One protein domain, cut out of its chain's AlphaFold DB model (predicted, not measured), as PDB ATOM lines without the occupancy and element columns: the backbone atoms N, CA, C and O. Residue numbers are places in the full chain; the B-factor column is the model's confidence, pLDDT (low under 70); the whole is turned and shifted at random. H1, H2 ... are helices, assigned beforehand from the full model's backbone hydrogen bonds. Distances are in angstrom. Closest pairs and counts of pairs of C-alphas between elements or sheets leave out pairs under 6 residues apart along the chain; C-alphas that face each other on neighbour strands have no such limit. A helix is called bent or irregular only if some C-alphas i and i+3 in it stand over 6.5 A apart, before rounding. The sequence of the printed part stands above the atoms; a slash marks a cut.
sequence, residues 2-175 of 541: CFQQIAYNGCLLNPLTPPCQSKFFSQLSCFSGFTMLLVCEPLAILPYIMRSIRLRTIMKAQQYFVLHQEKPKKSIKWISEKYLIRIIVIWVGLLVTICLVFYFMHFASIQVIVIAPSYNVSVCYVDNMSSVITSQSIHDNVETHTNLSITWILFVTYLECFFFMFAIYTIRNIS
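Overview. This is residues 2 to 175 of the 541 residues of an uncharacterized protein of Oxytricha trifallax (UniProt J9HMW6). You are looking at a long, slim rod of three long helices, in which the bent helix H3 runs between H5 and H8, with H8 running the same way as H3 and H5 the opposite way. The small H1 and H2 sit to one side near the start of H3, H6 and H7 pack on H8 near its beginning, and the short H4 folds back on the far arm of H3. The printed part has 174 residues with eight named helices, H1 to H8 in order, and no named strand; the class is all helix. It is loose, with a radius of gyration of the C-alphas of 22.2 A and spans of 76 by 31 by 26 A.

Along the chain. Find C-alpha 2 at (31.068, -35.286, 1.288), where H1, residues 2 to 13, begins. H2 follows at residues 18 to 21. H3, residues 23 to 68, was assigned as one helix by its hydrogen bonds but is bent, with C-alphas 44 and 47 being 6.9 A apart: H3a, residues 23 to 44, is 30.0 A long and has a kink of 35 degrees near residue 36, and H3b, residues 47 to 68, is 31.2 A long. Next come H4, residues 73 to 79, and H5, residues 81 to 108, 40.4 A long. H6, residues 112 to 115, and H7, residues 121 to 124, lead to H8, residues 135 to 171, 54.1 A long, ending at C-alpha 171 at (5.668, -35.563, 20.500).

Arrangement. Begin at the hub, H3, whose arms stand at a shallow tilt of 19 degrees. H3a touches H5, closest at the C-alphas of Val 39 and Leu 95, 5.7 A, opposite ways at a shallow tilt of 33 degrees, only just short of steep. H3b touches H8, closest at the C-alphas of Ser 52 and Ala 167, 5.7 A, the same way at a shallow tilt of 20 degrees. H5 and H8 are apart. H3b and H4 form a helical hairpin, with the C-alphas of Arg 54 and Ile 79 closest at 5.7 A. H1 only just touches H3a, with 3 pairs of C-alphas within 8 A. H6 touches H8, closest at the C-alphas of Val 114 and His 145, 5.0 A; H7 touches H3a, closest at the C-alphas of Cys 30 and Cys 124, 5.1 A. Every O i to N i+4 pair is within hydrogen-bond range in H1, H3b, H5 and H8; H3a has 16 of 18, H4 has 0 of 3 but 3 of 4 O i to N i+3 pairs, and H2, H6 and H7 are too short for an O i to N i+4 pair.

Size, cuts and confidence. The C-alphas of Gln 69 and Ser 131 are the two farthest apart, 75.8 A. The printed part has no cut, and no link is long. Residues 13 to 18 stand free, as do residues 130 to 137, of which 135 to 137 belong to H8. The mean pLDDT of the printed part is 76.3, and residues 2 to 12 and 125 to 139 are among those under 70.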
ATOM      1  N   CYS A   2      30.515 -36.657   1.319       51.19
ATOM      2  CA  CYS A   2      31.068 -35.286   1.288       51.19
ATOM      3  C   CYS A   2      32.381 -35.196   0.491       51.19
ATOM      4  O   CYS A   2      32.521 -34.329  -0.359       51.19
ATOM      5  N   PHE A   3      33.293 -36.159   0.665       56.88
ATOM      6  CA  PHE A   3      34.522 -36.255  -0.135       56.88
ATOM      7  C   PHE A   3      34.287 -36.390  -1.643       56.88
ATOM      8  O   PHE A   3      35.066 -35.863  -2.424       56.88
ATOM      9  N   GLN A   4      33.214 -37.061  -2.060       64.44
ATOM     10  CA  GLN A   4      32.890 -37.227  -3.472       64.44
ATOM     11  C   GLN A   4      32.285 -35.953  -4.066       64.44
ATOM     12  O   GLN A   4      32.611 -35.592  -5.189       64.44
ATOM     13  N   GLN A   5      31.477 -35.226  -3.293       62.84
ATOM     14  CA  GLN A   5      30.975 -33.906  -3.681       62.84
ATOM     15  C   GLN A   5      32.095 -32.860  -3.711       62.84
ATOM     16  O   GLN A   5      32.133 -32.029  -4.611       62.84
ATOM     17  N   ILE A   6      33.053 -32.948  -2.787       66.50
ATOM     18  CA  ILE A   6      34.282 -32.145  -2.803       66.50
ATOM     19  C   ILE A   6      35.129 -32.490  -4.033       66.50
ATOM     20  O   ILE A   6      35.580 -31.580  -4.720       66.50
ATOM     21  N   ALA A   7      35.309 -33.776  -4.350       63.59
ATOM     22  CA  ALA A   7      36.039 -34.210  -5.541       63.59
ATOM     23  C   ALA A   7      35.353 -33.740  -6.833       63.59
ATOM     24  O   ALA A   7      36.018 -33.249  -7.741       63.59
ATOM     25  N   TYR A   8      34.021 -33.816  -6.891       65.06
ATOM     26  CA  TYR A   8      33.232 -33.302  -8.005       65.06
ATOM     27  C   TYR A   8      33.358 -31.781  -8.154       65.06
ATOM     28  O   TYR A   8      33.667 -31.292  -9.239       65.06
ATOM     29  N   ASN A   9      33.209 -31.029  -7.061       66.06
ATOM     30  CA  ASN A   9      33.400 -29.579  -7.064       66.06
ATOM     31  C   ASN A   9      34.846 -29.197  -7.429       66.06
ATOM     32  O   ASN A   9      35.061 -28.218  -8.137       66.06
ATOM     33  N   GLY A  10      35.832 -30.001  -7.024       65.75
ATOM     34  CA  GLY A  10      37.223 -29.867  -7.459       65.75
ATOM     35  C   GLY A  10      37.385 -30.054  -8.971       65.75
ATOM     36  O   GLY A  10      38.049 -29.246  -9.618       65.75
ATOM     37  N   CYS A  11      36.715 -31.053  -9.551       65.12
ATOM     38  CA  CYS A  11      36.687 -31.269 -10.998       65.12
ATOM     39  C   CYS A  11      35.949 -30.167 -11.769       65.12
ATOM     40  O   CYS A  11      36.347 -29.839 -12.881       65.12
ATOM     41  N   LEU A  12      34.916 -29.559 -11.181       63.41
ATOM     42  CA  LEU A  12      34.231 -28.401 -11.764       63.41
ATOM     43  C   LEU A  12      35.116 -27.149 -11.785       63.41
ATOM     44  O   LEU A  12      35.052 -26.369 -12.733       63.41
ATOM     45  N   LEU A  13      35.938 -26.956 -10.751       70.31
ATOM     46  CA  LEU A  13      36.874 -25.834 -10.664       70.31
ATOM     47  C   LEU A  13      38.088 -26.014 -11.585       70.31
ATOM     48  O   LEU A  13      38.672 -25.020 -12.013       70.31
ATOM     49  N   ASN A  14      38.472 -27.258 -11.892       69.75
ATOM     50  CA  ASN A  14      39.621 -27.549 -12.746       69.75
ATOM     51  C   ASN A  14      39.369 -28.751 -13.690       69.75
ATOM     52  O   ASN A  14      39.926 -29.840 -13.488       69.75
ATOM     53  N   PRO A  15      38.550 -28.564 -14.745       64.25
ATOM     54  CA  PRO A  15      38.060 -29.647 -15.609       64.25
ATOM     55  C   PRO A  15      39.149 -30.293 -16.478       64.25
ATOM     56  O   PRO A  15      38.944 -31.356 -17.057       64.25
ATOM     57  N   LEU A  16      40.320 -29.658 -16.576       66.81
ATOM     58  CA  LEU A  16      41.454 -30.129 -17.374       66.81
ATOM     59  C   LEU A  16      42.308 -31.179 -16.658       66.81
ATOM     60  O   LEU A  16      43.277 -31.678 -17.224       66.81
ATOM     61  N   THR A  17      41.987 -31.513 -15.408       71.00
ATOM     62  CA  THR A  17      42.755 -32.521 -14.682       71.00
ATOM     63  C   THR A  17      42.445 -33.931 -15.225       71.00
ATOM     64  O   THR A  17      41.275 -34.289 -15.374       71.00
ATOM     65  N   PRO A  18      43.471 -34.770 -15.494       68.56
ATOM     66  CA  PRO A  18      43.305 -36.117 -16.054       68.56
ATOM     67  C   PRO A  18      42.254 -37.010 -15.366       68.56
ATOM     68  O   PRO A  18      41.504 -37.680 -16.075       68.56
ATOM     69  N   PRO A  19      42.130 -37.039 -14.018       65.75
ATOM     70  CA  PRO A  19      41.101 -37.855 -13.369       65.75
ATOM     71  C   PRO A  19      39.673 -37.395 -13.694       65.75
ATOM     72  O   PRO A  19      38.787 -38.241 -13.819       65.75
ATOM     73  N   CYS A  20      39.452 -36.092 -13.895       66.31
ATOM     74  CA  CYS A  20      38.135 -35.518 -14.175       66.31
ATOM     75  C   CYS A  20      37.651 -35.781 -15.609       66.31
ATOM     76  O   CYS A  20      36.452 -35.721 -15.861       66.31
ATOM     77  N   GLN A  21      38.565 -36.112 -16.527       69.12
ATOM     78  CA  GLN A  21      38.249 -36.495 -17.909       69.12
ATOM     79  C   GLN A  21      38.047 -38.004 -18.087       69.12
ATOM     80  O   GLN A  21      37.754 -38.469 -19.185       69.12
ATOM     81  N   SER A  22      38.227 -38.802 -17.031       79.00
ATOM     82  CA  SER A  22      38.074 -40.249 -17.149       79.00
ATOM     83  C   SER A  22      36.596 -40.661 -17.187       79.00
ATOM     84  O   SER A  22      35.796 -40.262 -16.337       79.00
ATOM     85  N   LYS A  23      36.249 -41.550 -18.126       73.88
ATOM     86  CA  LYS A  23      34.922 -42.185 -18.234       73.88
ATOM     87  C   LYS A  23      34.451 -42.807 -16.923       73.88
ATOM     88  O   LYS A  23      33.301 -42.670 -16.515       73.88
ATOM     89  N   PHE A  24      35.382 -43.458 -16.231       76.62
ATOM     90  CA  PHE A  24      35.134 -44.053 -14.926       76.62
ATOM     91  C   PHE A  24      34.707 -43.005 -13.888       76.62
ATOM     92  O   PHE A  24      33.753 -43.229 -13.149       76.62
ATOM     93  N   PHE A  25      35.362 -41.839 -13.857       74.56
ATOM     94  CA  PHE A  25      35.016 -40.764 -12.930       74.56
ATOM     95  C   PHE A  25      33.639 -40.153 -13.225       74.56
ATOM     96  O   PHE A  25      32.881 -39.898 -12.287       74.56
ATOM     97  N   SER A  26      33.285 -39.966 -14.502       73.25
ATOM     98  CA  SER A  26      31.950 -39.495 -14.904       73.25
ATOM     99  C   SER A  26      30.853 -40.482 -14.476       73.25
ATOM    100  O   SER A  26      29.908 -40.090 -13.785       73.25
ATOM    101  N   GLN A  27      31.019 -41.773 -14.779       76.62
ATOM    102  CA  GLN A  27      30.064 -42.819 -14.393       76.62
ATOM    103  C   GLN A  27      29.925 -42.943 -12.871       76.62
ATOM    104  O   GLN A  27      28.811 -43.003 -12.349       76.62
ATOM    105  N   LEU A  28      31.044 -42.910 -12.139       77.38
ATOM    106  CA  LEU A  28      31.049 -42.962 -10.679       77.38
ATOM    107  C   LEU A  28      30.377 -41.727 -10.056       77.38
ATOM    108  O   LEU A  28      29.654 -41.844  -9.066       77.38
ATOM    109  N   SER A  29      30.594 -40.544 -10.633       77.25
ATOM    110  CA  SER A  29      29.978 -39.293 -10.177       77.25
ATOM    111  C   SER A  29      28.475 -39.260 -10.452       77.25
ATOM    112  O   SER A  29      27.712 -38.825  -9.587       77.25
ATOM    113  N   CYS A  30      28.043 -39.770 -11.608       77.81
ATOM    114  CA  CYS A  30      26.631 -39.929 -11.946       77.81
ATOM    115  C   CYS A  30      25.941 -40.920 -10.993       77.81
ATOM    116  O   CYS A  30      24.913 -40.592 -10.396       77.81
ATOM    117  N   PHE A  31      26.554 -42.090 -10.771       81.38
ATOM    118  CA  PHE A  31      26.043 -43.116  -9.861       81.38
ATOM    119  C   PHE A  31      25.996 -42.647  -8.401       81.38
ATOM    120  O   PHE A  31      25.051 -42.947  -7.672       81.38
ATOM    121  N   SER A  32      26.978 -41.863  -7.958       80.81
ATOM    122  CA  SER A  32      26.915 -41.261  -6.627       80.81
ATOM    123  C   SER A  32      25.829 -40.207  -6.511       80.81
ATOM    124  O   SER A  32      25.214 -40.129  -5.452       80.81
ATOM    125  N   GLY A  33      25.600 -39.394  -7.547       77.94
ATOM    126  CA  GLY A  33      24.502 -38.428  -7.548       77.94
ATOM    127  C   GLY A  33      23.147 -39.126  -7.421       77.94
ATOM    128  O   GLY A  33      22.299 -38.684  -6.652       77.94
ATOM    129  N   PHE A  34      22.996 -40.267  -8.090       83.06
ATOM    130  CA  PHE A  34      21.843 -41.155  -7.967       83.06
ATOM    131  C   PHE A  34      21.715 -41.763  -6.559       83.06
ATOM    132  O   PHE A  34      20.663 -41.682  -5.928       83.06
ATOM    133  N   THR A  35      22.808 -42.307  -6.019       83.44
ATOM    134  CA  THR A  35      22.826 -42.919  -4.677       83.44
ATOM    135  C   THR A  35      22.499 -41.899  -3.585       83.44
ATOM    136  O   THR A  35      21.769 -42.209  -2.646       83.44
ATOM    137  N   MET A  36      22.994 -40.665  -3.705       80.56
ATOM    138  CA  MET A  36      22.668 -39.588  -2.765       80.56
ATOM    139  C   MET A  36      21.164 -39.343  -2.692       80.56
ATOM    140  O   MET A  36      20.591 -39.299  -1.609       80.56
ATOM    141  N   LEU A  37      20.540 -39.235  -3.856       80.88
ATOM    142  CA  LEU A  37      19.168 -38.787  -4.010       80.88
ATOM    143  C   LEU A  37      18.144 -39.893  -3.691       80.88
ATOM    144  O   LEU A  37      17.068 -39.601  -3.175       80.88
ATOM    145  N   LEU A  38      18.485 -41.165  -3.931       83.00
ATOM    146  CA  LEU A  38      17.599 -42.304  -3.646       83.00
ATOM    147  C   LEU A  38      17.848 -43.012  -2.318       83.00
ATOM    148  O   LEU A  38      16.920 -43.609  -1.779       83.00
ATOM    149  N   VAL A  39      19.075 -42.988  -1.800       84.25
ATOM    150  CA  VAL A  39      19.426 -43.723  -0.573       84.25
ATOM    151  C   VAL A  39      19.670 -42.759   0.569       84.25
ATOM    152  O   VAL A  39      19.100 -42.928   1.642       84.25
ATOM    153  N   CYS A  40      20.503 -41.741   0.360       82.81
ATOM    154  CA  CYS A  40      20.955 -40.906   1.467       82.81
ATOM    155  C   CYS A  40      19.922 -39.886   1.932       82.81
ATOM    156  O   CYS A  40      19.765 -39.759   3.144       82.81
ATOM    157  N   GLU A  41      19.206 -39.214   1.026       80.88
ATOM    158  CA  GLU A  41      18.137 -38.285   1.428       80.88
ATOM    159  C   GLU A  41      17.047 -39.027   2.243       80.88
ATOM    160  O   GLU A  41      16.855 -38.687   3.412       80.88
ATOM    161  N   PRO A  42      16.461 -40.159   1.784       82.69
ATOM    162  CA  PRO A  42      15.486 -40.897   2.600       82.69
ATOM    163  C   PRO A  42      16.045 -41.460   3.916       82.69
ATOM    164  O   PRO A  42      15.309 -41.606   4.893       82.69
ATOM    165  N   LEU A  43      17.339 -41.789   3.983       84.75
ATOM    166  CA  LEU A  43      17.962 -42.245   5.230       84.75
ATOM    167  C   LEU A  43      18.193 -41.109   6.230       84.75
ATOM    168  O   LEU A  43      18.267 -41.384   7.428       84.75
ATOM    169  N   ALA A  44      18.288 -39.855   5.784       82.44
ATOM    170  CA  ALA A  44      18.585 -38.723   6.657       82.44
ATOM    171  C   ALA A  44      17.447 -38.417   7.648       82.44
ATOM    172  O   ALA A  44      17.709 -37.998   8.777       82.44
ATOM    173  N   ILE A  45      16.190 -38.683   7.271       83.44
ATOM    174  CA  ILE A  45      15.019 -38.482   8.143       83.44
ATOM    175  C   ILE A  45      14.821 -39.620   9.159       83.44
ATOM    176  O   ILE A  45      14.248 -39.421  10.236       83.44
ATOM    177  N   LEU A  46      15.320 -40.819   8.846       84.25
ATOM    178  CA  LEU A  46      15.059 -42.044   9.599       84.25
ATOM    179  C   LEU A  46      15.430 -41.935  11.098       84.25
ATOM    180  O   LEU A  46      14.602 -42.318  11.934       84.25
ATOM    181  N   PRO A  47      16.594 -41.366  11.494       80.56
ATOM    182  CA  PRO A  47      16.951 -41.181  12.903       80.56
ATOM    183  C   PRO A  47      15.927 -40.360  13.698       80.56
ATOM    184  O   PRO A  47      15.640 -40.680  14.853       80.56
ATOM    185  N   TYR A  48      15.330 -39.335  13.083       81.44
ATOM    186  CA  TYR A  48      14.350 -38.463  13.735       81.44
ATOM    187  C   TYR A  48      13.010 -39.159  13.954       81.44
ATOM    188  O   TYR A  48      12.427 -39.052  15.039       81.44
ATOM    189  N   ILE A  49      12.548 -39.921  12.958       82.06
ATOM    190  CA  ILE A  49      11.335 -40.741  13.070       82.06
ATOM    191  C   ILE A  49      11.513 -41.753  14.201       82.06
ATOM    192  O   ILE A  49      10.683 -41.832  15.109       82.06
ATOM    193  N   MET A  50      12.631 -42.479  14.198       81.38
ATOM    194  CA  MET A  50      12.914 -43.494  15.208       81.38
ATOM    195  C   MET A  50      13.019 -42.909  16.615       81.38
ATOM    196  O   MET A  50      12.423 -43.451  17.547       81.38
ATOM    197  N   ARG A  51      13.714 -41.778  16.785       79.38
ATOM    198  CA  ARG A  51      13.809 -41.095  18.084       79.38
ATOM    199  C   ARG A  51      12.440 -40.631  18.584       79.38
ATOM    200  O   ARG A  51      12.150 -40.772  19.771       79.38
ATOM    201  N   SER A  52      11.581 -40.148  17.689       81.56
ATOM    202  CA  SER A  52      10.222 -39.706  18.030       81.56
ATOM    203  C   SER A  52       9.319 -40.872  18.435       81.56
ATOM    204  O   SER A  52       8.631 -40.790  19.454       81.56
ATOM    205  N   ILE A  53       9.368 -41.988  17.696       81.75
ATOM    206  CA  ILE A  53       8.661 -43.227  18.053       81.75
ATOM    207  C   ILE A  53       9.145 -43.723  19.415       81.75
ATOM    208  O   ILE A  53       8.326 -43.984  20.293       81.75
ATOM    209  N   ARG A  54      10.466 -43.788  19.623       81.88
ATOM    210  CA  ARG A  54      11.076 -44.224  20.883       81.88
ATOM    211  C   ARG A  54      10.547 -43.417  22.070       81.88
ATOM    212  O   ARG A  54      10.085 -44.004  23.042       81.88
ATOM    213  N   LEU A  55      10.556 -42.086  21.972       78.25
ATOM    214  CA  LEU A  55      10.049 -41.202  23.027       78.25
ATOM    215  C   LEU A  55       8.558 -41.397  23.286       78.25
ATOM    216  O   LEU A  55       8.148 -41.497  24.441       78.25
ATOM    217  N   ARG A  56       7.750 -41.503  22.227       81.62
ATOM    218  CA  ARG A  56       6.311 -41.751  22.360       81.62
ATOM    219  C   ARG A  56       6.040 -43.057  23.103       81.62
ATOM    220  O   ARG A  56       5.178 -43.093  23.977       81.62
ATOM    221  N   THR A  57       6.761 -44.122  22.762       81.19
ATOM    222  CA  THR A  57       6.564 -45.436  23.379       81.19
ATOM    223  C   THR A  57       7.027 -45.442  24.833       81.19
ATOM    224  O   THR A  57       6.330 -46.017  25.661       81.19
ATOM    225  N   ILE A  58       8.125 -44.751  25.174       78.69
ATOM    226  CA  ILE A  58       8.555 -44.569  26.573       78.69
ATOM    227  C   ILE A  58       7.460 -43.853  27.374       78.69
ATOM    228  O   ILE A  58       7.057 -44.342  28.424       78.69
ATOM    229  N   MET A  59       6.922 -42.748  26.855       77.06
ATOM    230  CA  MET A  59       5.878 -41.980  27.542       77.06
ATOM    231  C   MET A  59       4.585 -42.783  27.712       77.06
ATOM    232  O   MET A  59       4.000 -42.793  28.793       77.06
ATOM    233  N   LYS A  60       4.159 -43.520  26.679       80.31
ATOM    234  CA  LYS A  60       3.008 -44.429  26.780       80.31
ATOM    235  C   LYS A  60       3.249 -45.556  27.782       80.31
ATOM    236  O   LYS A  60       2.339 -45.904  28.525       80.31
ATOM    237  N   ALA A  61       4.455 -46.123  27.809       79.44
ATOM    238  CA  ALA A  61       4.812 -47.165  28.764       79.44
ATOM    239  C   ALA A  61       4.778 -46.636  30.206       79.44
ATOM    240  O   ALA A  61       4.265 -47.322  31.084       79.44
ATOM    241  N   GLN A  62       5.249 -45.404  30.430       73.31
ATOM    242  CA  GLN A  62       5.158 -44.730  31.726       73.31
ATOM    243  C   GLN A  62       3.702 -44.498  32.142       73.31
ATOM    244  O   GLN A  62       3.328 -44.864  33.251       73.31
ATOM    245  N   GLN A  63       2.864 -43.957  31.253       77.75
ATOM    246  CA  GLN A  63       1.436 -43.750  31.533       77.75
ATOM    247  C   GLN A  63       0.711 -45.064  31.848       77.75
ATOM    248  O   GLN A  63      -0.053 -45.130  32.807       77.75
ATOM    249  N   TYR A  64       0.975 -46.116  31.068       79.88
ATOM    250  CA  TYR A  64       0.385 -47.433  31.290       79.88
ATOM    251  C   TYR A  64       0.778 -47.999  32.654       79.88
ATOM    252  O   TYR A  64      -0.090 -48.473  33.384       79.88
ATOM    253  N   PHE A  65       2.060 -47.890  33.015       76.62
ATOM    254  CA  PHE A  65       2.551 -48.331  34.314       76.62
ATOM    255  C   PHE A  65       1.909 -47.542  35.461       76.62
ATOM    256  O   PHE A  65       1.507 -48.142  36.449       76.62
ATOM    257  N   VAL A  66       1.777 -46.216  35.344       75.12
ATOM    258  CA  VAL A  66       1.129 -45.395  36.386       75.12
ATOM    259  C   VAL A  66      -0.322 -45.826  36.610       75.12
ATOM    260  O   VAL A  66      -0.762 -45.899  37.752       75.12
ATOM    261  N   LEU A  67      -1.050 -46.142  35.538       83.44
ATOM    262  CA  LEU A  67      -2.460 -46.529  35.618       83.44
ATOM    263  C   LEU A  67      -2.674 -47.972  36.103       83.44
ATOM    264  O   LEU A  67      -3.600 -48.215  36.866       83.44
ATOM    265  N   HIS A  68      -1.841 -48.919  35.663       85.56
ATOM    266  CA  HIS A  68      -2.081 -50.356  35.873       85.56
ATOM    267  C   HIS A  68      -1.111 -51.002  36.872       85.56
ATOM    268  O   HIS A  68      -1.283 -52.162  37.215       85.56
ATOM    269  N   GLN A  69      -0.066 -50.290  37.306       82.75
ATOM    270  CA  GLN A  69       1.046 -50.791  38.133       82.75
ATOM    271  C   GLN A  69       1.785 -52.026  37.579       82.75
ATOM    272  O   GLN A  69       2.620 -52.620  38.260       82.75
ATOM    273  N   GLU A  70       1.551 -52.383  36.316       81.44
ATOM    274  CA  GLU A  70       2.200 -53.503  35.642       81.44
ATOM    275  C   GLU A  70       3.205 -53.035  34.582       81.44
ATOM    276  O   GLU A  70       2.986 -52.067  33.849       81.44
ATOM    277  N   LYS A  71       4.325 -53.761  34.457       73.75
ATOM    278  CA  LYS A  71       5.352 -53.489  33.440       73.75
ATOM    279  C   LYS A  71       4.847 -53.871  32.040       73.75
ATOM    280  O   LYS A  71       4.630 -55.061  31.784       73.75
ATOM    281  N   PRO A  72       4.770 -52.935  31.074       75.31
ATOM    282  CA  PRO A  72       4.355 -53.246  29.708       75.31
ATOM    283  C   PRO A  72       5.479 -53.962  28.933       75.31
ATOM    284  O   PRO A  72       6.196 -53.367  28.122       75.31
ATOM    285  N   LYS A  73       5.622 -55.277  29.153       78.62
ATOM    286  CA  LYS A  73       6.692 -56.116  28.573       78.62
ATOM    287  C   LYS A  73       6.733 -56.085  27.037       78.62
ATOM    288  O   LYS A  73       7.807 -56.191  26.450       78.62
ATOM    289  N   LYS A  74       5.579 -55.950  26.367       79.25
ATOM    290  CA  LYS A  74       5.494 -55.948  24.892       79.25
ATOM    291  C   LYS A  74       6.005 -54.637  24.278       79.25
ATOM    292  O   LYS A  74       6.781 -54.683  23.326       79.25
ATOM    293  N   SER A  75       5.634 -53.487  24.843       71.81
ATOM    294  CA  SER A  75       6.009 -52.164  24.319       71.81
ATOM    295  C   SER A  75       7.494 -51.854  24.515       71.81
ATOM    296  O   SER A  75       8.109 -51.244  23.646       71.81
ATOM    297  N   ILE A  76       8.096 -52.332  25.610       75.62
ATOM    298  CA  ILE A  76       9.525 -52.127  25.901       75.62
ATOM    299  C   ILE A  76      10.418 -52.863  24.888       75.62
ATOM    300  O   ILE A  76      11.429 -52.315  24.453       75.62
ATOM    301  N   LYS A  77      10.020 -54.053  24.410       77.38
ATOM    302  CA  LYS A  77      10.790 -54.786  23.385       77.38
ATOM    303  C   LYS A  77      10.982 -53.981  22.093       77.38
ATOM    304  O   LYS A  77      12.065 -54.028  21.511       77.38
ATOM    305  N   TRP A  78       9.973 -53.208  21.684       69.38
ATOM    306  CA  TRP A  78      10.029 -52.341  20.498       69.38
ATOM    307  C   TRP A  78      10.965 -51.135  20.658       69.38
ATOM    308  O   TRP A  78      11.393 -50.555  19.665       69.38
ATOM    309  N   ILE A  79      11.295 -50.766  21.898       73.19
ATOM    310  CA  ILE A  79      12.193 -49.653  22.246       73.19
ATOM    311  C   ILE A  79      13.653 -50.127  22.292       73.19
ATOM    312  O   ILE A  79      14.561 -49.296  22.254       73.19
ATOM    313  N   SER A  80      13.890 -51.444  22.358       78.81
ATOM    314  CA  SER A  80      15.243 -51.986  22.465       78.81
ATOM    315  C   SER A  80      16.117 -51.521  21.300       78.81
ATOM    316  O   SER A  80      15.742 -51.595  20.126       78.81
ATOM    317  N   GLU A  81      17.320 -51.058  21.632       75.81
ATOM    318  CA  GLU A  81      18.268 -50.525  20.655       75.81
ATOM    319  C   GLU A  81      18.608 -51.557  19.571       75.81
ATOM    320  O   GLU A  81      18.666 -51.234  18.387       75.81
ATOM    321  N   LYS A  82      18.688 -52.837  19.957       82.88
ATOM    322  CA  LYS A  82      18.892 -53.969  19.041       82.88
ATOM    323  C   LYS A  82      17.808 -54.062  17.965       82.88
ATOM    324  O   LYS A  82      18.119 -54.325  16.804       82.88
ATOM    325  N   TYR A  83      16.542 -53.862  18.333       83.56
ATOM    326  CA  TYR A  83      15.433 -53.914  17.381       83.56
ATOM    327  C   TYR A  83      15.466 -52.719  16.424       83.56
ATOM    328  O   TYR A  83      15.292 -52.884  15.216       83.56
ATOM    329  N   LEU A  84      15.778 -51.536  16.954       79.69
ATOM    330  CA  LEU A  84      15.910 -50.316  16.167       79.69
ATOM    331  C   LEU A  84      17.037 -50.437  15.127       79.69
ATOM    332  O   LEU A  84      16.809 -50.196  13.944       79.69
ATOM    333  N   ILE A  85      18.218 -50.908  15.544       83.12
ATOM    334  CA  ILE A  85      19.353 -51.179  14.648       83.12
ATOM    335  C   ILE A  85      18.951 -52.180  13.563       83.12
ATOM    336  O   ILE A  85      19.262 -51.970  12.392       83.12
ATOM    337  N   ARG A  86      18.214 -53.241  13.914       89.50
ATOM    338  CA  ARG A  86      17.745 -54.233  12.938       89.50
ATOM    339  C   ARG A  86      16.839 -53.609  11.874       89.50
ATOM    340  O   ARG A  86      17.013 -53.911  10.699       89.50
ATOM    341  N   ILE A  87      15.922 -52.721  12.265       85.44
ATOM    342  CA  ILE A  87      15.070 -51.981  11.322       85.44
ATOM    343  C   ILE A  87      15.919 -51.101  10.397       85.44
ATOM    344  O   ILE A  87      15.707 -51.128   9.187       85.44
ATOM    345  N   ILE A  88      16.900 -50.367  10.937       86.31
ATOM    346  CA  ILE A  88      17.804 -49.525  10.135       86.31
ATOM    347  C   ILE A  88      18.549 -50.372   9.108       86.31
ATOM    348  O   ILE A  88      18.567 -50.031   7.932       86.31
ATOM    349  N   VAL A  89      19.135 -51.491   9.536       88.25
ATOM    350  CA  VAL A  89      19.887 -52.391   8.652       88.25
ATOM    351  C   VAL A  89      18.992 -52.951   7.545       88.25
ATOM    352  O   VAL A  89      19.430 -53.015   6.399       88.25
ATOM    353  N   ILE A  90      17.735 -53.300   7.850       91.56
ATOM    354  CA  ILE A  90      16.762 -53.753   6.843       91.56
ATOM    355  C   ILE A  90      16.473 -52.642   5.825       91.56
ATOM    356  O   ILE A  90      16.536 -52.896   4.625       91.56
ATOM    357  N   TRP A  91      16.207 -51.414   6.279       88.44
ATOM    358  CA  TRP A  91      15.946 -50.276   5.390       88.44
ATOM    359  C   TRP A  91      17.154 -49.917   4.526       88.44
ATOM    360  O   TRP A  91      17.011 -49.735   3.320       88.44
ATOM    361  N   VAL A  92      18.349 -49.871   5.118       88.38
ATOM    362  CA  VAL A  92      19.600 -49.645   4.385       88.38
ATOM    363  C   VAL A  92      19.814 -50.756   3.358       88.38
ATOM    364  O   VAL A  92      20.097 -50.460   2.203       88.38
ATOM    365  N   GLY A  93      19.624 -52.022   3.738       90.25
ATOM    366  CA  GLY A  93      19.746 -53.161   2.827       90.25
ATOM    367  C   GLY A  93      18.768 -53.086   1.653       90.25
ATOM    368  O   GLY A  93      19.168 -53.294   0.509       90.25
ATOM    369  N   LEU A  94      17.510 -52.721   1.914       92.56
ATOM    370  CA  LEU A  94      16.484 -52.538   0.887       92.56
ATOM    371  C   LEU A  94      16.854 -51.401  -0.077       92.56
ATOM    372  O   LEU A  94      16.848 -51.605  -1.289       92.56
ATOM    373  N   LEU A  95      17.249 -50.238   0.446       87.88
ATOM    374  CA  LEU A  95      17.640 -49.080  -0.364       87.88
ATOM    375  C   LEU A  95      18.909 -49.347  -1.190       87.88
ATOM    376  O   LEU A  95      18.961 -49.010  -2.372       87.88
ATOM    377  N   VAL A  96      19.910 -50.017  -0.611       87.00
ATOM    378  CA  VAL A  96      21.125 -50.437  -1.329       87.00
ATOM    379  C   VAL A  96      20.787 -51.437  -2.433       87.00
ATOM    380  O   VAL A  96      21.317 -51.317  -3.535       87.00
ATOM    381  N   THR A  97      19.879 -52.383  -2.181       90.31
ATOM    382  CA  THR A  97      19.437 -53.353  -3.194       90.31
ATOM    383  C   THR A  97      18.764 -52.649  -4.368       90.31
ATOM    384  O   THR A  97      19.110 -52.927  -5.514       90.31
ATOM    385  N   ILE A  98      17.875 -51.685  -4.103       87.44
ATOM    386  CA  ILE A  98      17.269 -50.844  -5.146       87.44
ATOM    387  C   ILE A  98      18.366 -50.128  -5.943       87.44
ATOM    388  O   ILE A  98      18.382 -50.199  -7.171       87.44
ATOM    389  N   CYS A  99      19.336 -49.510  -5.263       85.56
ATOM    390  CA  CYS A  99      20.449 -48.836  -5.927       85.56
ATOM    391  C   CYS A  99      21.278 -49.761  -6.825       85.56
ATOM    392  O   CYS A  99      21.639 -49.369  -7.934       85.56
ATOM    393  N   LEU A 100      21.561 -50.984  -6.370       86.62
ATOM    394  CA  LEU A 100      22.286 -51.983  -7.153       86.62
ATOM    395  C   LEU A 100      21.483 -52.437  -8.374       86.62
ATOM    396  O   LEU A 100      22.053 -52.543  -9.455       86.62
ATOM    397  N   VAL A 101      20.169 -52.649  -8.243       88.69
ATOM    398  CA  VAL A 101      19.303 -52.993  -9.384       88.69
ATOM    399  C   VAL A 101      19.373 -51.904 -10.453       88.69
ATOM    400  O   VAL A 101      19.621 -52.209 -11.619       88.69
ATOM    401  N   PHE A 102      19.246 -50.634 -10.067       83.00
ATOM    402  CA  PHE A 102      19.382 -49.521 -11.008       83.00
ATOM    403  C   PHE A 102      20.789 -49.411 -11.605       83.00
ATOM    404  O   PHE A 102      20.916 -49.130 -12.795       83.00
ATOM    405  N   TYR A 103      21.836 -49.685 -10.825       82.06
ATOM    406  CA  TYR A 103      23.211 -49.735 -11.325       82.06
ATOM    407  C   TYR A 103      23.400 -50.813 -12.402       82.06
ATOM    408  O   TYR A 103      23.958 -50.541 -13.466       82.06
ATOM    409  N   PHE A 104      22.894 -52.027 -12.169       83.81
ATOM    410  CA  PHE A 104      22.962 -53.108 -13.154       83.81
ATOM    411  C   PHE A 104      22.099 -52.819 -14.387       83.81
ATOM    412  O   PHE A 104      22.543 -53.070 -15.507       83.81
ATOM    413  N   MET A 105      20.909 -52.232 -14.213       83.06
ATOM    414  CA  MET A 105      20.082 -51.796 -15.343       83.06
ATOM    415  C   MET A 105      20.768 -50.706 -16.173       83.06
ATOM    416  O   MET A 105      20.702 -50.743 -17.400       83.06
ATOM    417  N   HIS A 106      21.472 -49.777 -15.525       75.25
ATOM    418  CA  HIS A 106      22.285 -48.770 -16.200       75.25
ATOM    419  C   HIS A 106      23.407 -49.397 -17.040       75.25
ATOM    420  O   HIS A 106      23.638 -48.969 -18.170       75.25
ATOM    421  N   PHE A 107      24.070 -50.441 -16.531       75.31
ATOM    422  CA  PHE A 107      25.080 -51.168 -17.302       75.31
ATOM    423  C   PHE A 107      24.475 -51.916 -18.503       75.31
ATOM    424  O   PHE A 107      25.116 -52.035 -19.545       75.31
ATOM    425  N   ALA A 108      23.233 -52.395 -18.375       79.06
ATOM    426  CA  ALA A 108      22.526 -53.099 -19.441       79.06
ATOM    427  C   ALA A 108      21.978 -52.165 -20.539       79.06
ATOM    428  O   ALA A 108      21.914 -52.567 -21.700       79.06
ATOM    429  N   SER A 109      21.579 -50.931 -20.202       77.12
ATOM    430  CA  SER A 109      21.043 -49.968 -21.169       77.12
ATOM    431  C   SER A 109      21.350 -48.518 -20.796       77.12
ATOM    432  O   SER A 109      20.962 -48.014 -19.742       77.12
ATOM    433  N   ILE A 110      21.962 -47.800 -21.742       67.00
ATOM    434  CA  ILE A 110      22.282 -46.368 -21.633       67.00
ATOM    435  C   ILE A 110      21.009 -45.517 -21.469       67.00
ATOM    436  O   ILE A 110      21.050 -44.470 -20.829       67.00
ATOM    437  N   GLN A 111      19.857 -45.975 -21.977       70.75
ATOM    438  CA  GLN A 111      18.587 -45.243 -21.870       70.75
ATOM    439  C   GLN A 111      18.078 -45.130 -20.424       70.75
ATOM    440  O   GLN A 111      17.337 -44.205 -20.104       70.75
ATOM    441  N   VAL A 112      18.520 -46.017 -19.526       71.38
ATOM    442  CA  VAL A 112      18.137 -45.994 -18.105       71.38
ATOM    443  C   VAL A 112      18.684 -44.748 -17.394       71.38
ATOM    444  O   VAL A 112      18.084 -44.293 -16.426       71.38
ATOM    445  N   ILE A 113      19.762 -44.136 -17.908       67.94
ATOM    446  CA  ILE A 113      20.337 -42.889 -17.366       67.94
ATOM    447  C   ILE A 113      19.313 -41.758 -17.374       67.94
ATOM    448  O   ILE A 113      19.239 -41.005 -16.410       67.94
ATOM    449  N   VAL A 114      18.501 -41.666 -18.433       66.06
ATOM    450  CA  VAL A 114      17.524 -40.582 -18.615       66.06
ATOM    451  C   VAL A 114      16.431 -40.632 -17.540       66.06
ATOM    452  O   VAL A 114      15.877 -39.602 -17.161       66.06
ATOM    453  N   ILE A 115      16.152 -41.828 -17.013       73.25
ATOM    454  CA  ILE A 115      15.064 -42.101 -16.063       73.25
ATOM    455  C   ILE A 115      15.587 -42.187 -14.613       73.25
ATOM    456  O   ILE A 115      14.810 -42.186 -13.662       73.25
ATOM    457  N   ALA A 116      16.902 -42.255 -14.406       78.56
ATOM    458  CA  ALA A 116      17.508 -42.425 -13.088       78.56
ATOM    459  C   ALA A 116      17.890 -41.062 -12.481       78.56
ATOM    460  O   ALA A 116      18.921 -40.512 -12.865       78.56
ATOM    461  N   PRO A 117      17.120 -40.489 -11.535       80.94
ATOM    462  CA  PRO A 117      17.342 -39.121 -11.067       80.94
ATOM    463  C   PRO A 117      18.708 -38.966 -10.377       80.94
ATOM    464  O   PRO A 117      19.147 -39.847  -9.641       80.94
ATOM    465  N   SER A 118      19.402 -37.853 -10.619       79.88
ATOM    466  CA  SER A 118      20.757 -37.614 -10.106       79.88
ATOM    467  C   SER A 118      21.001 -36.135  -9.825       79.88
ATOM    468  O   SER A 118      20.561 -35.273 -10.576       79.88
ATOM    469  N   TYR A 119      21.773 -35.824  -8.779       70.75
ATOM    470  CA  TYR A 119      22.235 -34.453  -8.521       70.75
ATOM    471  C   TYR A 119      23.217 -33.920  -9.578       70.75
ATOM    472  O   TYR A 119      23.384 -32.710  -9.701       70.75
ATOM    473  N   ASN A 120      23.870 -34.807 -10.339       71.00
ATOM    474  CA  ASN A 120      24.944 -34.463 -11.276       71.00
ATOM    475  C   ASN A 120      24.565 -34.816 -12.722       71.00
ATOM    476  O   ASN A 120      25.313 -35.506 -13.417       71.00
ATOM    477  N   VAL A 121      23.400 -34.338 -13.170       69.25
ATOM    478  CA  VAL A 121      22.836 -34.624 -14.502       69.25
ATOM    479  C   VAL A 121      23.827 -34.318 -15.625       69.25
ATOM    480  O   VAL A 121      24.050 -35.160 -16.487       69.25
ATOM    481  N   SER A 122      24.497 -33.164 -15.589       66.81
ATOM    482  CA  SER A 122      25.454 -32.760 -16.632       66.81
ATOM    483  C   SER A 122      26.622 -33.737 -16.792       66.81
ATOM    484  O   SER A 122      27.060 -34.000 -17.910       66.81
ATOM    485  N   VAL A 123      27.095 -34.327 -15.691       70.12
ATOM    486  CA  VAL A 123      28.216 -35.279 -15.678       70.12
ATOM    487  C   VAL A 123      27.830 -36.611 -16.300       70.12
ATOM    488  O   VAL A 123      28.677 -37.257 -16.916       70.12
ATOM    489  N   CYS A 124      26.560 -37.004 -16.173       70.81
ATOM    490  CA  CYS A 124      26.035 -38.253 -16.716       70.81
ATOM    491  C   CYS A 124      26.097 -38.318 -18.256       70.81
ATOM    492  O   CYS A 124      26.057 -39.414 -18.810       70.81
ATOM    493  N   TYR A 125      26.229 -37.173 -18.945       69.31
ATOM    494  CA  TYR A 125      26.225 -37.092 -20.413       69.31
ATOM    495  C   TYR A 125      27.577 -36.712 -21.048       69.31
ATOM    496  O   TYR A 125      27.658 -36.669 -22.275       69.31
ATOM    497  N   VAL A 126      28.642 -36.491 -20.259       63.56
ATOM    498  CA  VAL A 126      29.947 -35.977 -20.749       63.56
ATOM    499  C   VAL A 126      30.587 -36.869 -21.829       63.56
ATOM    500  O   VAL A 126      31.155 -36.343 -22.779       63.56
ATOM    501  N   ASP A 127      30.421 -38.195 -21.768       54.59
ATOM    502  CA  ASP A 127      30.998 -39.119 -22.765       54.59
ATOM    503  C   ASP A 127      30.091 -39.417 -23.974       54.59
ATOM    504  O   ASP A 127      30.585 -39.792 -25.041       54.59
ATOM    505  N   ASN A 128      28.773 -39.221 -23.855       50.53
ATOM    506  CA  ASN A 128      27.823 -39.492 -24.946       50.53
ATOM    507  C   ASN A 128      27.780 -38.378 -26.006       50.53
ATOM    508  O   ASN A 128      27.185 -38.567 -27.066       50.53
ATOM    509  N   MET A 129      28.441 -37.243 -25.755       47.03
ATOM    510  CA  MET A 129      28.545 -36.131 -26.705       47.03
ATOM    511  C   MET A 129      29.427 -36.428 -27.928       47.03
ATOM    512  O   MET A 129      29.386 -35.670 -28.893       47.03
ATOM    513  N   SER A 130      30.225 -37.501 -27.917       46.06
ATOM    514  CA  SER A 130      31.306 -37.667 -28.897       46.06
ATOM    515  C   SER A 130      31.008 -38.565 -30.104       46.06
ATOM    516  O   SER A 130      31.797 -38.521 -31.044       46.06
ATOM    517  N   SER A 131      29.936 -39.377 -30.136       47.97
ATOM    518  CA  SER A 131      29.853 -40.393 -31.210       47.97
ATOM    519  C   SER A 131      28.511 -40.757 -31.853       47.97
ATOM    520  O   SER A 131      28.576 -41.288 -32.957       47.97
ATOM    521  N   VAL A 132      27.315 -40.518 -31.290       47.34
ATOM    522  CA  VAL A 132      26.088 -41.097 -31.916       47.34
ATOM    523  C   VAL A 132      24.813 -40.245 -31.816       47.34
ATOM    524  O   VAL A 132      23.845 -40.516 -32.521       47.34
ATOM    525  N   ILE A 133      24.768 -39.191 -31.001       50.16
ATOM    526  CA  ILE A 133      23.512 -38.484 -30.709       50.16
ATOM    527  C   ILE A 133      23.588 -37.059 -31.266       50.16
ATOM    528  O   ILE A 133      24.460 -36.284 -30.884       50.16
ATOM    529  N   THR A 134      22.681 -36.708 -32.184       54.00
ATOM    530  CA  THR A 134      22.498 -35.332 -32.680       54.00
ATOM    531  C   THR A 134      22.406 -34.354 -31.507       54.00
ATOM    532  O   THR A 134      21.717 -34.638 -30.525       54.00
ATOM    533  N   SER A 135      23.073 -33.199 -31.603       57.19
ATOM    534  CA  SER A 135      23.135 -32.178 -30.541       57.19
ATOM    535  C   SER A 135      21.762 -31.823 -29.950       57.19
ATOM    536  O   SER A 135      21.653 -31.616 -28.744       57.19
ATOM    537  N   GLN A 136      20.711 -31.848 -30.777       58.06
ATOM    538  CA  GLN A 136      19.322 -31.613 -30.378       58.06
ATOM    539  C   GLN A 136      18.799 -32.662 -29.377       58.06
ATOM    540  O   GLN A 136      18.349 -32.321 -28.292       58.06
ATOM    541  N   SER A 137      18.952 -33.953 -29.683       68.50
ATOM    542  CA  SER A 137      18.503 -35.050 -28.811       68.50
ATOM    543  C   SER A 137      19.283 -35.158 -27.492       68.50
ATOM    544  O   SER A 137      18.786 -35.742 -26.534       68.50
ATOM    545  N   ILE A 138      20.502 -34.611 -27.410       67.38
ATOM    546  CA  ILE A 138      21.241 -34.535 -26.139       67.38
ATOM    547  C   ILE A 138      20.626 -33.464 -25.240       67.38
ATOM    548  O   ILE A 138      20.431 -33.718 -24.054       67.38
ATOM    549  N   HIS A 139      20.301 -32.298 -25.802       68.62
ATOM    550  CA  HIS A 139      19.663 -31.216 -25.059       68.62
ATOM    551  C   HIS A 139      18.329 -31.672 -24.456       68.62
ATOM    552  O   HIS A 139      18.129 -31.540 -23.251       68.62
ATOM    553  N   ASP A 140      17.476 -32.308 -25.264       73.06
ATOM    554  CA  ASP A 140      16.158 -32.785 -24.827       73.06
ATOM    555  C   ASP A 140      16.265 -33.856 -23.719       73.06
ATOM    556  O   ASP A 140      15.495 -33.857 -22.754       73.06
ATOM    557  N   ASN A 141      17.261 -34.747 -23.802       73.69
ATOM    558  CA  ASN A 141      17.512 -35.766 -22.775       73.69
ATOM    559  C   ASN A 141      18.061 -35.170 -21.472       73.69
ATOM    560  O   ASN A 141      17.649 -35.586 -20.387       73.69
ATOM    561  N   VAL A 142      18.970 -34.193 -21.562       74.06
ATOM    562  CA  VAL A 142      19.495 -33.475 -20.392       74.06
ATOM    563  C   VAL A 142      18.371 -32.717 -19.699       74.06
ATOM    564  O   VAL A 142      18.253 -32.804 -18.480       74.06
ATOM    565  N   GLU A 143      17.519 -32.026 -20.453       75.25
ATOM    566  CA  GLU A 143      16.364 -31.309 -19.914       75.25
ATOM    567  C   GLU A 143      15.383 -32.265 -19.224       75.25
ATOM    568  O   GLU A 143      15.010 -32.049 -18.071       75.25
ATOM    569  N   THR A 144      15.041 -33.381 -19.874       76.00
ATOM    570  CA  THR A 144      14.138 -34.395 -19.309       76.00
ATOM    571  C   THR A 144      14.695 -35.000 -18.018       76.00
ATOM    572  O   THR A 144      13.989 -35.083 -17.011       76.00
ATOM    573  N   HIS A 145      15.976 -35.376 -18.011       79.19
ATOM    574  CA  HIS A 145      16.640 -35.947 -16.837       79.19
ATOM    575  C   HIS A 145      16.767 -34.929 -15.698       79.19
ATOM    576  O   HIS A 145      16.603 -35.270 -14.523       79.19
ATOM    577  N   THR A 146      16.997 -33.665 -16.048       77.50
ATOM    578  CA  THR A 146      17.016 -32.544 -15.109       77.50
ATOM    579  C   THR A 146      15.650 -32.369 -14.455       77.50
ATOM    580  O   THR A 146      15.557 -32.414 -13.228       77.50
ATOM    581  N   ASN A 147      14.587 -32.277 -15.254       78.94
ATOM    582  CA  ASN A 147      13.212 -32.149 -14.777       78.94
ATOM    583  C   ASN A 147      12.821 -33.310 -13.860       78.94
ATOM    584  O   ASN A 147      12.322 -33.077 -12.760       78.94
ATOM    585  N   LEU A 148      13.135 -34.549 -14.250       83.25
ATOM    586  CA  LEU A 148      12.864 -35.730 -13.432       83.25
ATOM    587  C   LEU A 148      13.607 -35.691 -12.089       83.25
ATOM    588  O   LEU A 148      13.023 -35.981 -11.043       83.25
ATOM    589  N   SER A 149      14.884 -35.303 -12.107       81.94
ATOM    590  CA  SER A 149      15.700 -35.184 -10.894       81.94
ATOM    591  C   SER A 149      15.141 -34.119  -9.949       81.94
ATOM    592  O   SER A 149      15.040 -34.361  -8.748       81.94
ATOM    593  N   ILE A 150      14.697 -32.977 -10.482       78.69
ATOM    594  CA  ILE A 150      14.050 -31.913  -9.700       78.69
ATOM    595  C   ILE A 150      12.733 -32.401  -9.099       78.69
ATOM    596  O   ILE A 150      12.500 -32.209  -7.906       78.69
ATOM    597  N   THR A 151      11.877 -33.045  -9.898       83.06
ATOM    598  CA  THR A 151      10.604 -33.596  -9.418       83.06
ATOM    599  C   THR A 151      10.835 -34.575  -8.271       83.06
ATOM    600  O   THR A 151      10.124 -34.521  -7.268       83.06
ATOM    601  N   TRP A 152      11.863 -35.419  -8.372       84.50
ATOM    602  CA  TRP A 152      12.208 -36.344  -7.300       84.50
ATOM    603  C   TRP A 152      12.716 -35.634  -6.042       84.50
ATOM    604  O   TRP A 152      12.273 -35.961  -4.944       84.50
ATOM    605  N   ILE A 153      13.595 -34.635  -6.178       82.00
ATOM    606  CA  ILE A 153      14.081 -33.838  -5.036       82.00
ATOM    607  C   ILE A 153      12.908 -33.173  -4.314       82.00
ATOM    608  O   ILE A 153      12.830 -33.234  -3.087       82.00
ATOM    609  N   LEU A 154      11.977 -32.577  -5.062       81.38
ATOM    610  CA  LEU A 154      10.766 -31.971  -4.511       81.38
ATOM    611  C   LEU A 154       9.903 -32.992  -3.770       81.38
ATOM    612  O   LEU A 154       9.442 -32.718  -2.664       81.38
ATOM    613  N   PHE A 155       9.714 -34.172  -4.359       85.56
ATOM    614  CA  PHE A 155       8.939 -35.250  -3.760       85.56
ATOM    615  C   PHE A 155       9.569 -35.768  -2.461       85.56
ATOM    616  O   PHE A 155       8.881 -35.870  -1.446       85.56
ATOM    617  N   VAL A 156      10.878 -36.039  -2.457       85.06
ATOM    618  CA  VAL A 156      11.598 -36.493  -1.257       85.06
ATOM    619  C   VAL A 156      11.574 -35.418  -0.177       85.06
ATOM    620  O   VAL A 156      11.193 -35.712   0.951       85.06
ATOM    621  N   THR A 157      11.857 -34.161  -0.531       82.38
ATOM    622  CA  THR A 157      11.788 -33.035   0.416       82.38
ATOM    623  C   THR A 157      10.383 -32.906   1.012       82.38
ATOM    624  O   THR A 157      10.230 -32.698   2.212       82.38
ATOM    625  N   TYR A 158       9.333 -33.062   0.200       85.31
ATOM    626  CA  TYR A 158       7.953 -33.058   0.685       85.31
ATOM    627  C   TYR A 158       7.695 -34.188   1.691       85.31
ATOM    628  O   TYR A 158       7.140 -33.932   2.764       85.31
ATOM    629  N   LEU A 159       8.124 -35.417   1.380       86.62
ATOM    630  CA  LEU A 159       7.991 -36.557   2.289       86.62
ATOM    631  C   LEU A 159       8.748 -36.333   3.601       86.62
ATOM    632  O   LEU A 159       8.194 -36.576   4.669       86.62
ATOM    633  N   GLU A 160       9.979 -35.831   3.549       84.56
ATOM    634  CA  GLU A 160      10.771 -35.507   4.740       84.56
ATOM    635  C   GLU A 160      10.056 -34.492   5.631       84.56
ATOM    636  O   GLU A 160       9.921 -34.702   6.838       84.56
ATOM    637  N   CYS A 161       9.534 -33.417   5.041       84.06
ATOM    638  CA  CYS A 161       8.775 -32.401   5.760       84.06
ATOM    639  C   CYS A 161       7.496 -32.977   6.373       84.06
ATOM    640  O   CYS A 161       7.181 -32.679   7.529       84.06
ATOM    641  N   PHE A 162       6.784 -33.839   5.643       87.44
ATOM    642  CA  PHE A 162       5.622 -34.557   6.161       87.44
ATOM    643  C   PHE A 162       5.994 -35.437   7.365       87.44
ATOM    644  O   PHE A 162       5.325 -35.384   8.398       87.44
ATOM    645  N   PHE A 163       7.098 -36.183   7.287       85.94
ATOM    646  CA  PHE A 163       7.580 -37.009   8.394       85.94
ATOM    647  C   PHE A 163       8.048 -36.187   9.597       85.94
ATOM    648  O   PHE A 163       7.780 -36.581  10.732       85.94
ATOM    649  N   PHE A 164       8.686 -35.030   9.392       83.50
ATOM    650  CA  PHE A 164       9.006 -34.111  10.486       83.50
ATOM    651  C   PHE A 164       7.744 -33.568  11.157       83.50
ATOM    652  O   PHE A 164       7.665 -33.550  12.385       83.50
ATOM    653  N   MET A 165       6.735 -33.176  10.377       83.31
ATOM    654  CA  MET A 165       5.449 -32.735  10.917       83.31
ATOM    655  C   MET A 165       4.765 -33.855  11.706       83.31
ATOM    656  O   MET A 165       4.279 -33.616  12.812       83.31
ATOM    657  N   PHE A 166       4.795 -35.088  11.199       86.00
ATOM    658  CA  PHE A 166       4.296 -36.265  11.908       86.00
ATOM    659  C   PHE A 166       5.074 -36.539  13.206       86.00
ATOM    660  O   PHE A 166       4.470 -36.836  14.241       86.00
ATOM    661  N   ALA A 167       6.401 -36.400  13.185       83.62
ATOM    662  CA  ALA A 167       7.258 -36.540  14.358       83.62
ATOM    663  C   ALA A 167       6.929 -35.482  15.425       83.62
ATOM    664  O   ALA A 167       6.688 -35.836  16.579       83.62
ATOM    665  N   ILE A 168       6.825 -34.207  15.031       83.81
ATOM    666  CA  ILE A 168       6.448 -33.089  15.911       83.81
ATOM    667  C   ILE A 168       5.042 -33.298  16.482       83.81
ATOM    668  O   ILE A 168       4.823 -33.111  17.679       83.81
ATOM    669  N   TYR A 169       4.090 -33.716  15.648       86.25
ATOM    670  CA  TYR A 169       2.730 -34.025  16.083       86.25
ATOM    671  C   TYR A 169       2.722 -35.153  17.120       86.25
ATOM    672  O   TYR A 169       2.084 -35.036  18.165       86.25
ATOM    673  N   THR A 170       3.503 -36.206  16.880       80.88
ATOM    674  CA  THR A 170       3.617 -37.365  17.771       80.88
ATOM    675  C   THR A 170       4.158 -36.998  19.157       80.88
ATOM    676  O   THR A 170       3.741 -37.593  20.151       80.88
ATOM    677  N   ILE A 171       5.057 -36.013  19.239       81.62
ATOM    678  CA  ILE A 171       5.668 -35.563  20.500       81.62
ATOM    679  C   ILE A 171       4.964 -34.351  21.131       81.62
ATOM    680  O   ILE A 171       5.353 -33.937  22.218       81.62
ATOM    681  N   ARG A 172       3.932 -33.776  20.494       83.62
ATOM    682  CA  ARG A 172       3.295 -32.513  20.923       83.62
ATOM    683  C   ARG A 172       2.759 -32.544  22.358       83.62
ATOM    684  O   ARG A 172       2.774 -31.512  23.024       83.62
ATOM    685  N   ASN A 173       2.288 -33.703  22.814       76.38
ATOM    686  CA  ASN A 173       1.682 -33.873  24.139       76.38
ATOM    687  C   ASN A 173       2.691 -34.296  25.217       76.38
ATOM    688  O   ASN A 173       2.319 -34.449  26.379       76.38
ATOM    689  N   ILE A 174       3.957 -34.503  24.851       72.44
ATOM    690  CA  ILE A 174       5.022 -34.794  25.810       72.44
ATOM    691  C   ILE A 174       5.408 -33.462  26.458       72.44
ATOM    692  O   ILE A 174       5.609 -32.469  25.758       72.44
ATOM    693  N   SER A 175       5.438 -33.408  27.793       58.50
ATOM    694  CA  SER A 175       5.629 -32.150  28.523       58.50
ATOM    695  C   SER A 175       6.908 -31.419  28.081       58.50
ATOM    696  O   SER A 175       7.917 -32.039  27.732       58.50
TER     697      SER A 175